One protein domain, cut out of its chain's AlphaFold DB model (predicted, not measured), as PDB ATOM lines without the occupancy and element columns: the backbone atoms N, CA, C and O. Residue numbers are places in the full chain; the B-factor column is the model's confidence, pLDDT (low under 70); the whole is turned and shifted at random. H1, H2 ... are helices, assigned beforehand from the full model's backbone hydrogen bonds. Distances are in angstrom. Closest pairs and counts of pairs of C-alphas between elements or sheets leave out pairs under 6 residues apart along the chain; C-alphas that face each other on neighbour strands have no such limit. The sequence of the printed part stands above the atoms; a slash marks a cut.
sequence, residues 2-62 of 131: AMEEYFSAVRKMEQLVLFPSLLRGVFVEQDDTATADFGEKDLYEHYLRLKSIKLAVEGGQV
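What this domain is: This is residues 2 to 62 of the 131 residues of the protein "thyroid hormone-inducible hepatic protein" of Alligator sinensis (UniProt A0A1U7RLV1). Two helices of similar length, H1 and H3, cross as a skewed X, with the four-residue H2 packed on the beginning of H3. Residues 24 to 42 form a wide loop that runs out from H2 and comes back to H3, and Asp 32 in this loop is one of the two C-alphas farthest apart, the other being Gly 60 just past the end of H3. The printed part has 61 residues with three named helices, in the order H1, H2, H3, and no named strand; the class is all helix. It is only just compact, close to loose, with a radius of gyration of the C-alphas of 12.6 A and spans of 35 by 26 by 22 A.

Where its parts are: Find C-alpha 2 at (77.279, 25.984, -8.092); from there H1 runs through residues 2 to 16, 21.2 A from first to last C-alpha. After a tight link, look for H2 at residues 20 to 23, 5.6 A long. Beyond the long link, H3 takes residues 43 to 58, covers 22.7 A and ends at C-alpha 58, (89.845, 18.596, -6.081).

How they stand to each other: Look at residues 7 to 10 of H1 and 50 to 54 of H3, where these helices touch; their closest C-alphas, of Phe 7 and Lys 54, are 6.6 A apart. H1 and H3 run opposite ways at a steep tilt of 52 degrees. H2 touches H3 at residues 43 to 47 of H3; their closest C-alphas, of Leu 23 and Tyr 44, are 4.7 A apart. H1 and H2 are apart. In H1 and H3 every O i to N i+4 pair is within hydrogen-bond range; H2 is too short for such a pair, and its one O i to N i+3 pair is within range.

The domain as a whole: The two C-alphas farthest apart, of Asp 32 and Gly 60, are 36.9 A apart. The printed part has no cut. Residues 29 to 40 and 60 to 62 have pLDDT under 70 in this model; the mean of the printed part is 81.6.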
ATOM      1  N   ALA A   2      77.779  26.951  -9.085       88.44
ATOM      2  CA  ALA A   2      77.279  25.984  -8.092       88.44
ATOM      3  C   ALA A   2      78.368  25.085  -7.457       88.44
ATOM      4  O   ALA A   2      78.316  24.791  -6.267       88.44
ATOM      5  N   MET A   3      79.395  24.689  -8.221       90.06
ATOM      6  CA  MET A   3      80.520  23.892  -7.703       90.06
ATOM      7  C   MET A   3      81.427  24.679  -6.733       90.06
ATOM      8  O   MET A   3      81.890  24.127  -5.740       90.06
ATOM      9  N   GLU A   4      81.653  25.973  -6.979       91.06
ATOM     10  CA  GLU A   4      82.445  26.839  -6.087       91.06
ATOM     11  C   GLU A   4      81.691  27.127  -4.785       91.06
ATOM     12  O   GLU A   4      82.284  27.126  -3.705       91.06
ATOM     13  N   GLU A   5      80.377  27.331  -4.880       93.12
ATOM     14  CA  GLU A   5      79.492  27.496  -3.724       93.12
ATOM     15  C   GLU A   5      79.489  26.237  -2.856       93.12
ATOM     16  O   GLU A   5      79.673  26.325  -1.642       93.12
ATOM     17  N   TYR A   6      79.387  25.063  -3.487       92.25
ATOM     18  CA  TYR A   6      79.526  23.776  -2.817       92.25
ATOM     19  C   TYR A   6      80.875  23.652  -2.087       92.25
ATOM     20  O   TYR A   6      80.900  23.376  -0.887       92.25
ATOM     21  N   PHE A   7      82.003  23.927  -2.750       91.94
ATOM     22  CA  PHE A   7      83.317  23.854  -2.096       91.94
ATOM     23  C   PHE A   7      83.477  24.852  -0.956       91.94
ATOM     24  O   PHE A   7      84.099  24.524   0.057       91.94
ATOM     25  N   SER A   8      82.921  26.054  -1.096       94.94
ATOM     26  CA  SER A   8      82.905  27.057  -0.034       94.94
ATOM     27  C   SER A   8      82.122  26.557   1.184       94.94
ATOM     28  O   SER A   8      82.623  26.610   2.310       94.94
ATOM     29  N   ALA A   9      80.938  25.978   0.964       95.81
ATOM     30  CA  ALA A   9      80.105  25.416   2.021       95.81
ATOM     31  C   ALA A   9      80.787  24.237   2.737       95.81
ATOM     32  O   ALA A   9      80.862  24.231   3.967       95.81
ATOM     33  N   VAL A  10      81.359  23.284   1.992       94.06
ATOM     34  CA  VAL A  10      82.075  22.132   2.572       94.06
ATOM     35  C   VAL A  10      83.328  22.585   3.323       94.06
ATOM     36  O   VAL A  10      83.592  22.101   4.420       94.06
ATOM     37  N   ARG A  11      84.077  23.565   2.804       94.19
ATOM     38  CA  ARG A  11      85.241  24.131   3.505       94.19
ATOM     39  C   ARG A  11      84.841  24.805   4.818       94.19
ATOM     40  O   ARG A  11      85.508  24.601   5.828       94.19
ATOM     41  N   LYS A  12      83.750  25.575   4.824       96.19
ATOM     42  CA  LYS A  12      83.206  26.186   6.044       96.19
ATOM     43  C   LYS A  12      82.777  25.119   7.053       96.19
ATOM     44  O   LYS A  12      83.089  25.242   8.233       96.19
ATOM     45  N   MET A  13      82.114  24.059   6.595       95.25
ATOM     46  CA  MET A  13      81.759  22.908   7.428       95.25
ATOM     47  C   MET A  13      83.006  22.273   8.062       95.25
ATOM     48  O   MET A  13      83.030  22.069   9.270       95.25
ATOM     49  N   GLU A  14      84.063  22.015   7.289       92.00
ATOM     50  CA  GLU A  14      85.323  21.450   7.803       92.00
ATOM     51  C   GLU A  14      86.019  22.352   8.832       92.00
ATOM     52  O   GLU A  14      86.653  21.842   9.751       92.00
ATOM     53  N   GLN A  15      85.900  23.676   8.698       94.19
ATOM     54  CA  GLN A  15      86.456  24.633   9.659       94.19
ATOM     55  C   GLN A  15      85.668  24.686  10.973       94.19
ATOM     56  O   GLN A  15      86.252  24.940  12.023       94.19
ATOM     57  N   LEU A  16      84.349  24.474  10.919       95.62
ATOM     58  CA  LEU A  16      83.471  24.542  12.090       95.62
ATOM     59  C   LEU A  16      83.383  23.208  12.839       95.62
ATOM     60  O   LEU A  16      83.327  23.189  14.068       95.62
ATOM     61  N   VAL A  17      83.377  22.085  12.119       94.38
ATOM     62  CA  VAL A  17      83.272  20.741  12.701       94.38
ATOM     63  C   VAL A  17      84.655  20.277  13.165       94.38
ATOM     64  O   VAL A  17      85.337  19.501  12.498       94.38
ATOM     65  N   LEU A  18      85.068  20.758  14.339       93.81
ATOM     66  CA  LEU A  18      86.364  20.420  14.944       93.81
ATOM     67  C   LEU A  18      86.427  18.977  15.467       93.81
ATOM     68  O   LEU A  18      87.493  18.367  15.482       93.81
ATOM     69  N   PHE A  19      85.282  18.418  15.865       95.44
ATOM     70  CA  PHE A  19      85.172  17.062  16.404       95.44
ATOM     71  C   PHE A  19      84.069  16.284  15.673       95.44
ATOM     72  O   PHE A  19      82.951  16.180  16.181       95.44
ATOM     73  N   PRO A  20      84.358  15.716  14.485       90.88
ATOM     74  CA  PRO A  20      83.357  15.017  13.676       90.88
ATOM     75  C   PRO A  20      82.670  13.854  14.399       90.88
ATOM     76  O   PRO A  20      81.514  13.560  14.125       90.88
ATOM     77  N   SER A  21      83.343  13.217  15.363       91.81
ATOM     78  CA  SER A  21      82.771  12.125  16.160       91.81
ATOM     79  C   SER A  21      81.541  12.529  16.975       91.81
ATOM     80  O   SER A  21      80.755  11.657  17.326       91.81
ATOM     81  N   LEU A  22      81.356  13.825  17.261       94.31
ATOM     82  CA  LEU A  22      80.166  14.337  17.950       94.31
ATOM     83  C   LEU A  22      78.901  14.269  17.087       94.31
ATOM     84  O   LEU A  22      77.804  14.355  17.622       94.31
ATOM     85  N   LEU A  23      79.047  14.119  15.771       92.38
ATOM     86  CA  LEU A  23      77.924  14.014  14.840       92.38
ATOM     87  C   LEU A  23      77.365  12.586  14.746       92.38
ATOM     88  O   LEU A  23      76.360  12.358  14.077       92.38
ATOM     89  N   ARG A  24      78.027  11.612  15.381       91.75
ATOM     90  CA  ARG A  24      77.651  10.202  15.292       91.75
ATOM     91  C   ARG A  24      76.380   9.933  16.090       91.75
ATOM     92  O   ARG A  24      76.311  10.284  17.265       91.75
ATOM     93  N   GLY A  25      75.400   9.288  15.464       85.94
ATOM     94  CA  GLY A  25      74.077   9.060  16.051       85.94
ATOM     95  C   GLY A  25      73.240  10.330  16.255       85.94
ATOM     96  O   GLY A  25      72.236  10.272  16.958       85.94
ATOM     97  N   VAL A  26      73.645  11.466  15.672       86.50
ATOM     98  CA  VAL A  26      72.837  12.691  15.627       86.50
ATOM     99  C   VAL A  26      72.094  12.718  14.300       86.50
ATOM    100  O   VAL A  26      72.721  12.705  13.242       86.50
ATOM    101  N   PHE A  27      70.771  12.781  14.362       84.38
ATOM    102  CA  PHE A  27      69.901  12.853  13.193       84.38
ATOM    103  C   PHE A  27      69.339  14.267  13.067       84.38
ATOM    104  O   PHE A  27      69.143  14.956  14.069       84.38
ATOM    105  N   VAL A  28      69.124  14.722  11.836       73.06
ATOM    106  CA  VAL A  28      68.453  16.001  11.601       73.06
ATOM    107  C   VAL A  28      66.960  15.764  11.776       73.06
ATOM    108  O   VAL A  28      66.385  14.957  11.052       73.06
ATOM    109  N   GLU A  29      66.349  16.450  12.740       65.44
ATOM    110  CA  GLU A  29      64.890  16.513  12.854       65.44
ATOM    111  C   GLU A  29      64.348  17.066  11.530       65.44
ATOM    112  O   GLU A  29      64.735  18.158  11.100       65.44
ATOM    113  N   GLN A  30      63.517  16.281  10.845       58.12
ATOM    114  CA  GLN A  30      62.928  16.665   9.570       58.12
ATOM    115  C   GLN A  30      61.887  17.753   9.833       58.12
ATOM    116  O   GLN A  30      60.724  17.469  10.090       58.12
ATOM    117  N   ASP A  31      62.319  19.010   9.829       50.25
ATOM    118  CA  ASP A  31      61.394  20.134   9.840       50.25
ATOM    119  C   ASP A  31      60.761  20.226   8.442       50.25
ATOM    120  O   ASP A  31      61.484  20.258   7.439       50.25
ATOM    121  N   ASP A  32      59.426  20.278   8.365       51.56
ATOM    122  CA  ASP A  32      58.602  20.197   7.136       51.56
ATOM    123  C   ASP A  32      58.918  21.286   6.078       51.56
ATOM    124  O   ASP A  32      58.303  21.355   5.010       51.56
ATOM    125  N   THR A  33      59.877  22.169   6.361       50.38
ATOM    126  CA  THR A  33      60.237  23.346   5.566       50.38
ATOM    127  C   THR A  33      61.642  23.292   4.954       50.38
ATOM    128  O   THR A  33      61.933  24.079   4.049       50.38
ATOM    129  N   ALA A  34      62.509  22.357   5.366       46.44
ATOM    130  CA  ALA A  34      63.862  22.225   4.826       46.44
ATOM    131  C   ALA A  34      63.928  21.115   3.766       46.44
ATOM    132  O   ALA A  34      63.846  19.928   4.051       46.44
ATOM    133  N   THR A  35      64.134  21.513   2.513       51.25
ATOM    134  CA  THR A  35      64.146  20.673   1.297       51.25
ATOM    135  C   THR A  35      65.297  19.654   1.221       51.25
ATOM    136  O   THR A  35      65.512  19.045   0.173       51.25
ATOM    137  N   ALA A  36      66.073  19.491   2.292       57.00
ATOM    138  CA  ALA A  36      67.195  18.572   2.358       57.00
ATOM    139  C   ALA A  36      66.744  17.294   3.074       57.00
ATOM    140  O   ALA A  36      66.690  17.236   4.298       57.00
ATOM    141  N   ASP A  37      66.395  16.277   2.286       59.38
ATOM    142  CA  ASP A  37      66.179  14.919   2.779       59.38
ATOM    143  C   ASP A  37      67.514  14.361   3.298       59.38
ATOM    144  O   ASP A  37      68.347  13.870   2.534       59.38
ATOM    145  N   PHE A  38      67.744  14.496   4.604       59.06
ATOM    146  CA  PHE A  38      68.903  13.914   5.278       59.06
ATOM    147  C   PHE A  38      68.723  12.403   5.529       59.06
ATOM    148  O   PHE A  38      69.655  11.745   5.986       59.06
ATOM    149  N   GLY A  39      67.582  11.805   5.172       63.31
ATOM    150  CA  GLY A  39      67.341  10.372   5.324       63.31
ATOM    151  C   GLY A  39      67.635   9.829   6.731       63.31
ATOM    152  O   GLY A  39      67.693  10.551   7.720       63.31
ATOM    153  N   GLU A  40      67.859   8.519   6.813       67.06
ATOM    154  CA  GLU A  40      68.134   7.796   8.070       67.06
ATOM    155  C   GLU A  40      69.613   7.861   8.500       67.06
ATOM    156  O   GLU A  40      70.040   7.181   9.430       67.06
ATOM    157  N   LYS A  41      70.448   8.618   7.786       75.62
ATOM    158  CA  LYS A  41      71.885   8.663   8.061       75.62
ATOM    159  C   LYS A  41      72.188   9.686   9.137       75.62
ATOM    160  O   LYS A  41      71.633  10.785   9.132       75.62
ATOM    161  N   ASP A  42      73.115   9.345  10.024       87.38
ATOM    162  CA  ASP A  42      73.585  10.314  11.002       87.38
ATOM    163  C   ASP A  42      74.383  11.447  10.327       87.38
ATOM    164  O   ASP A  42      74.895  11.337   9.206       87.38
ATOM    165  N   LEU A  43      74.488  12.581  11.016       89.81
ATOM    166  CA  LEU A  43      75.213  13.752  10.527       89.81
ATOM    167  C   LEU A  43      76.691  13.459  10.235       89.81
ATOM    168  O   LEU A  43      77.307  14.154   9.424       89.81
ATOM    169  N   TYR A  44      77.275  12.445  10.878       90.62
ATOM    170  CA  TYR A  44      78.650  12.041  10.622       90.62
ATOM    171  C   TYR A  44      78.806  11.392   9.240       90.62
ATOM    172  O   TYR A  44      79.744  11.723   8.509       90.62
ATOM    173  N   GLU A  45      77.884  10.521   8.837       89.31
ATOM    174  CA  GLU A  45      77.860   9.927   7.499       89.31
ATOM    175  C   GLU A  45      77.682  10.984   6.403       89.31
ATOM    176  O   GLU A  45      78.407  10.967   5.402       89.31
ATOM    177  N   HIS A  46      76.790  11.954   6.618       87.81
ATOM    178  CA  HIS A  46      76.615  13.105   5.721       87.81
ATOM    179  C   HIS A  46      77.880  13.948   5.599       87.81
ATOM    180  O   HIS A  46      78.318  14.279   4.493       87.81
ATOM    181  N   TYR A  47      78.513  14.255   6.734       91.31
ATOM    182  CA  TYR A  47      79.779  14.980   6.779       91.31
ATOM    183  C   TYR A  47      80.862  14.274   5.948       91.31
ATOM    184  O   TYR A  47      81.551  14.913   5.146       91.31
ATOM    185  N   LEU A  48      81.002  12.951   6.095       90.88
ATOM    186  CA  LEU A  48      81.985  12.165   5.347       90.88
ATOM    187  C   LEU A  48      81.709  12.148   3.842       90.88
ATOM    188  O   LEU A  48      82.653  12.245   3.057       90.88
ATOM    189  N   ARG A  49      80.444  12.066   3.433       88.06
ATOM    190  CA  ARG A  49      80.031  12.110   2.023       88.06
ATOM    191  C   ARG A  49      80.329  13.450   1.363       88.06
ATOM    192  O   ARG A  49      80.911  13.511   0.284       88.06
ATOM    193  N   LEU A  50      79.953  14.549   2.010       91.81
ATOM    194  CA  LEU A  50      80.255  15.882   1.493       91.81
ATOM    195  C   LEU A  50      81.771  16.079   1.363       91.81
ATOM    196  O   LEU A  50      82.249  16.691   0.413       91.81
ATOM    197  N   LYS A  51      82.547  15.499   2.276       90.94
ATOM    198  CA  LYS A  51      84.004  15.515   2.198       90.94
ATOM    199  C   LYS A  51      84.563  14.626   1.078       90.94
ATOM    200  O   LYS A  51      85.506  15.042   0.405       90.94
ATOM    201  N   SER A  52      84.003  13.433   0.858       88.31
ATOM    202  CA  SER A  52      84.453  12.504  -0.191       88.31
ATOM    203  C   SER A  52      84.277  13.110  -1.584       88.31
ATOM    204  O   SER A  52      85.220  13.097  -2.376       88.31
ATOM    205  N   ILE A  53      83.119  13.719  -1.851       87.56
ATOM    206  CA  ILE A  53      82.808  14.364  -3.131       87.56
ATOM    207  C   ILE A  53      83.761  15.539  -3.384       87.56
ATOM    208  O   ILE A  53      84.364  15.608  -4.455       87.56
ATOM    209  N   LYS A  54      83.974  16.427  -2.400       89.25
ATOM    210  CA  LYS A  54      84.954  17.521  -2.516       89.25
ATOM    211  C   LYS A  54      86.346  16.993  -2.876       89.25
ATOM    212  O   LYS A  54      86.956  17.486  -3.824       89.25
ATOM    213  N   LEU A  55      86.824  15.976  -2.157       85.62
ATOM    214  CA  LEU A  55      88.148  15.393  -2.376       85.62
ATOM    215  C   LEU A  55      88.291  14.781  -3.775       85.62
ATOM    216  O   LEU A  55      89.327  14.951  -4.415       85.62
ATOM    217  N   ALA A  56      87.267  14.083  -4.260       82.50
ATOM    218  CA  ALA A  56      87.291  13.467  -5.580       82.50
ATOM    219  C   ALA A  56      87.412  14.504  -6.705       82.50
ATOM    220  O   ALA A  56      88.151  14.294  -7.669       82.50
ATOM    221  N   VAL A  57      86.737  15.649  -6.565       82.50
ATOM    222  CA  VAL A  57      86.814  16.721  -7.561       82.50
ATOM    223  C   VAL A  57      88.132  17.484  -7.472       82.50
ATOM    224  O   VAL A  57      88.775  17.679  -8.500       82.50
ATOM    225  N   GLU A  58      88.569  17.884  -6.271       81.94
ATOM    226  CA  GLU A  58      89.845  18.596  -6.081       81.94
ATOM    227  C   GLU A  58      91.048  17.724  -6.480       81.94
ATOM    228  O   GLU A  58      92.016  18.220  -7.053       81.94
ATOM    229  N   GLY A  59      90.981  16.417  -6.217       71.25
ATOM    230  CA  GLY A  59      92.031  15.457  -6.556       71.25
ATOM    231  C   GLY A  59      91.986  14.939  -7.995       71.25
ATOM    232  O   GLY A  59      92.877  14.184  -8.384       71.25
ATOM    233  N   GLY A  60      90.952  15.276  -8.775       66.31
ATOM    234  CA  GLY A  60      90.713  14.686 -10.098       66.31
ATOM    235  C   GLY A  60      90.569  13.156 -10.070       66.31
ATOM    236  O   GLY A  60      90.757  12.497 -11.094       66.31
ATOM    237  N   GLN A  61      90.284  12.580  -8.900       58.12
ATOM    238  CA  GLN A  61      90.171  11.142  -8.704       58.12
ATOM    239  C   GLN A  61      88.716  10.729  -8.906       58.12
ATOM    240  O   GLN A  61      87.844  11.038  -8.101       58.12
ATOM    241  N   VAL A  62      88.459   9.984  -9.977       56.00
ATOM    242  CA  VAL A  62      87.221   9.209 -10.099       56.00
ATOM    243  C   VAL A  62      87.279   8.088  -9.052       56.00
ATOM    244  O   VAL A  62      88.307   7.406  -8.985       56.00
TER     245      VAL A  62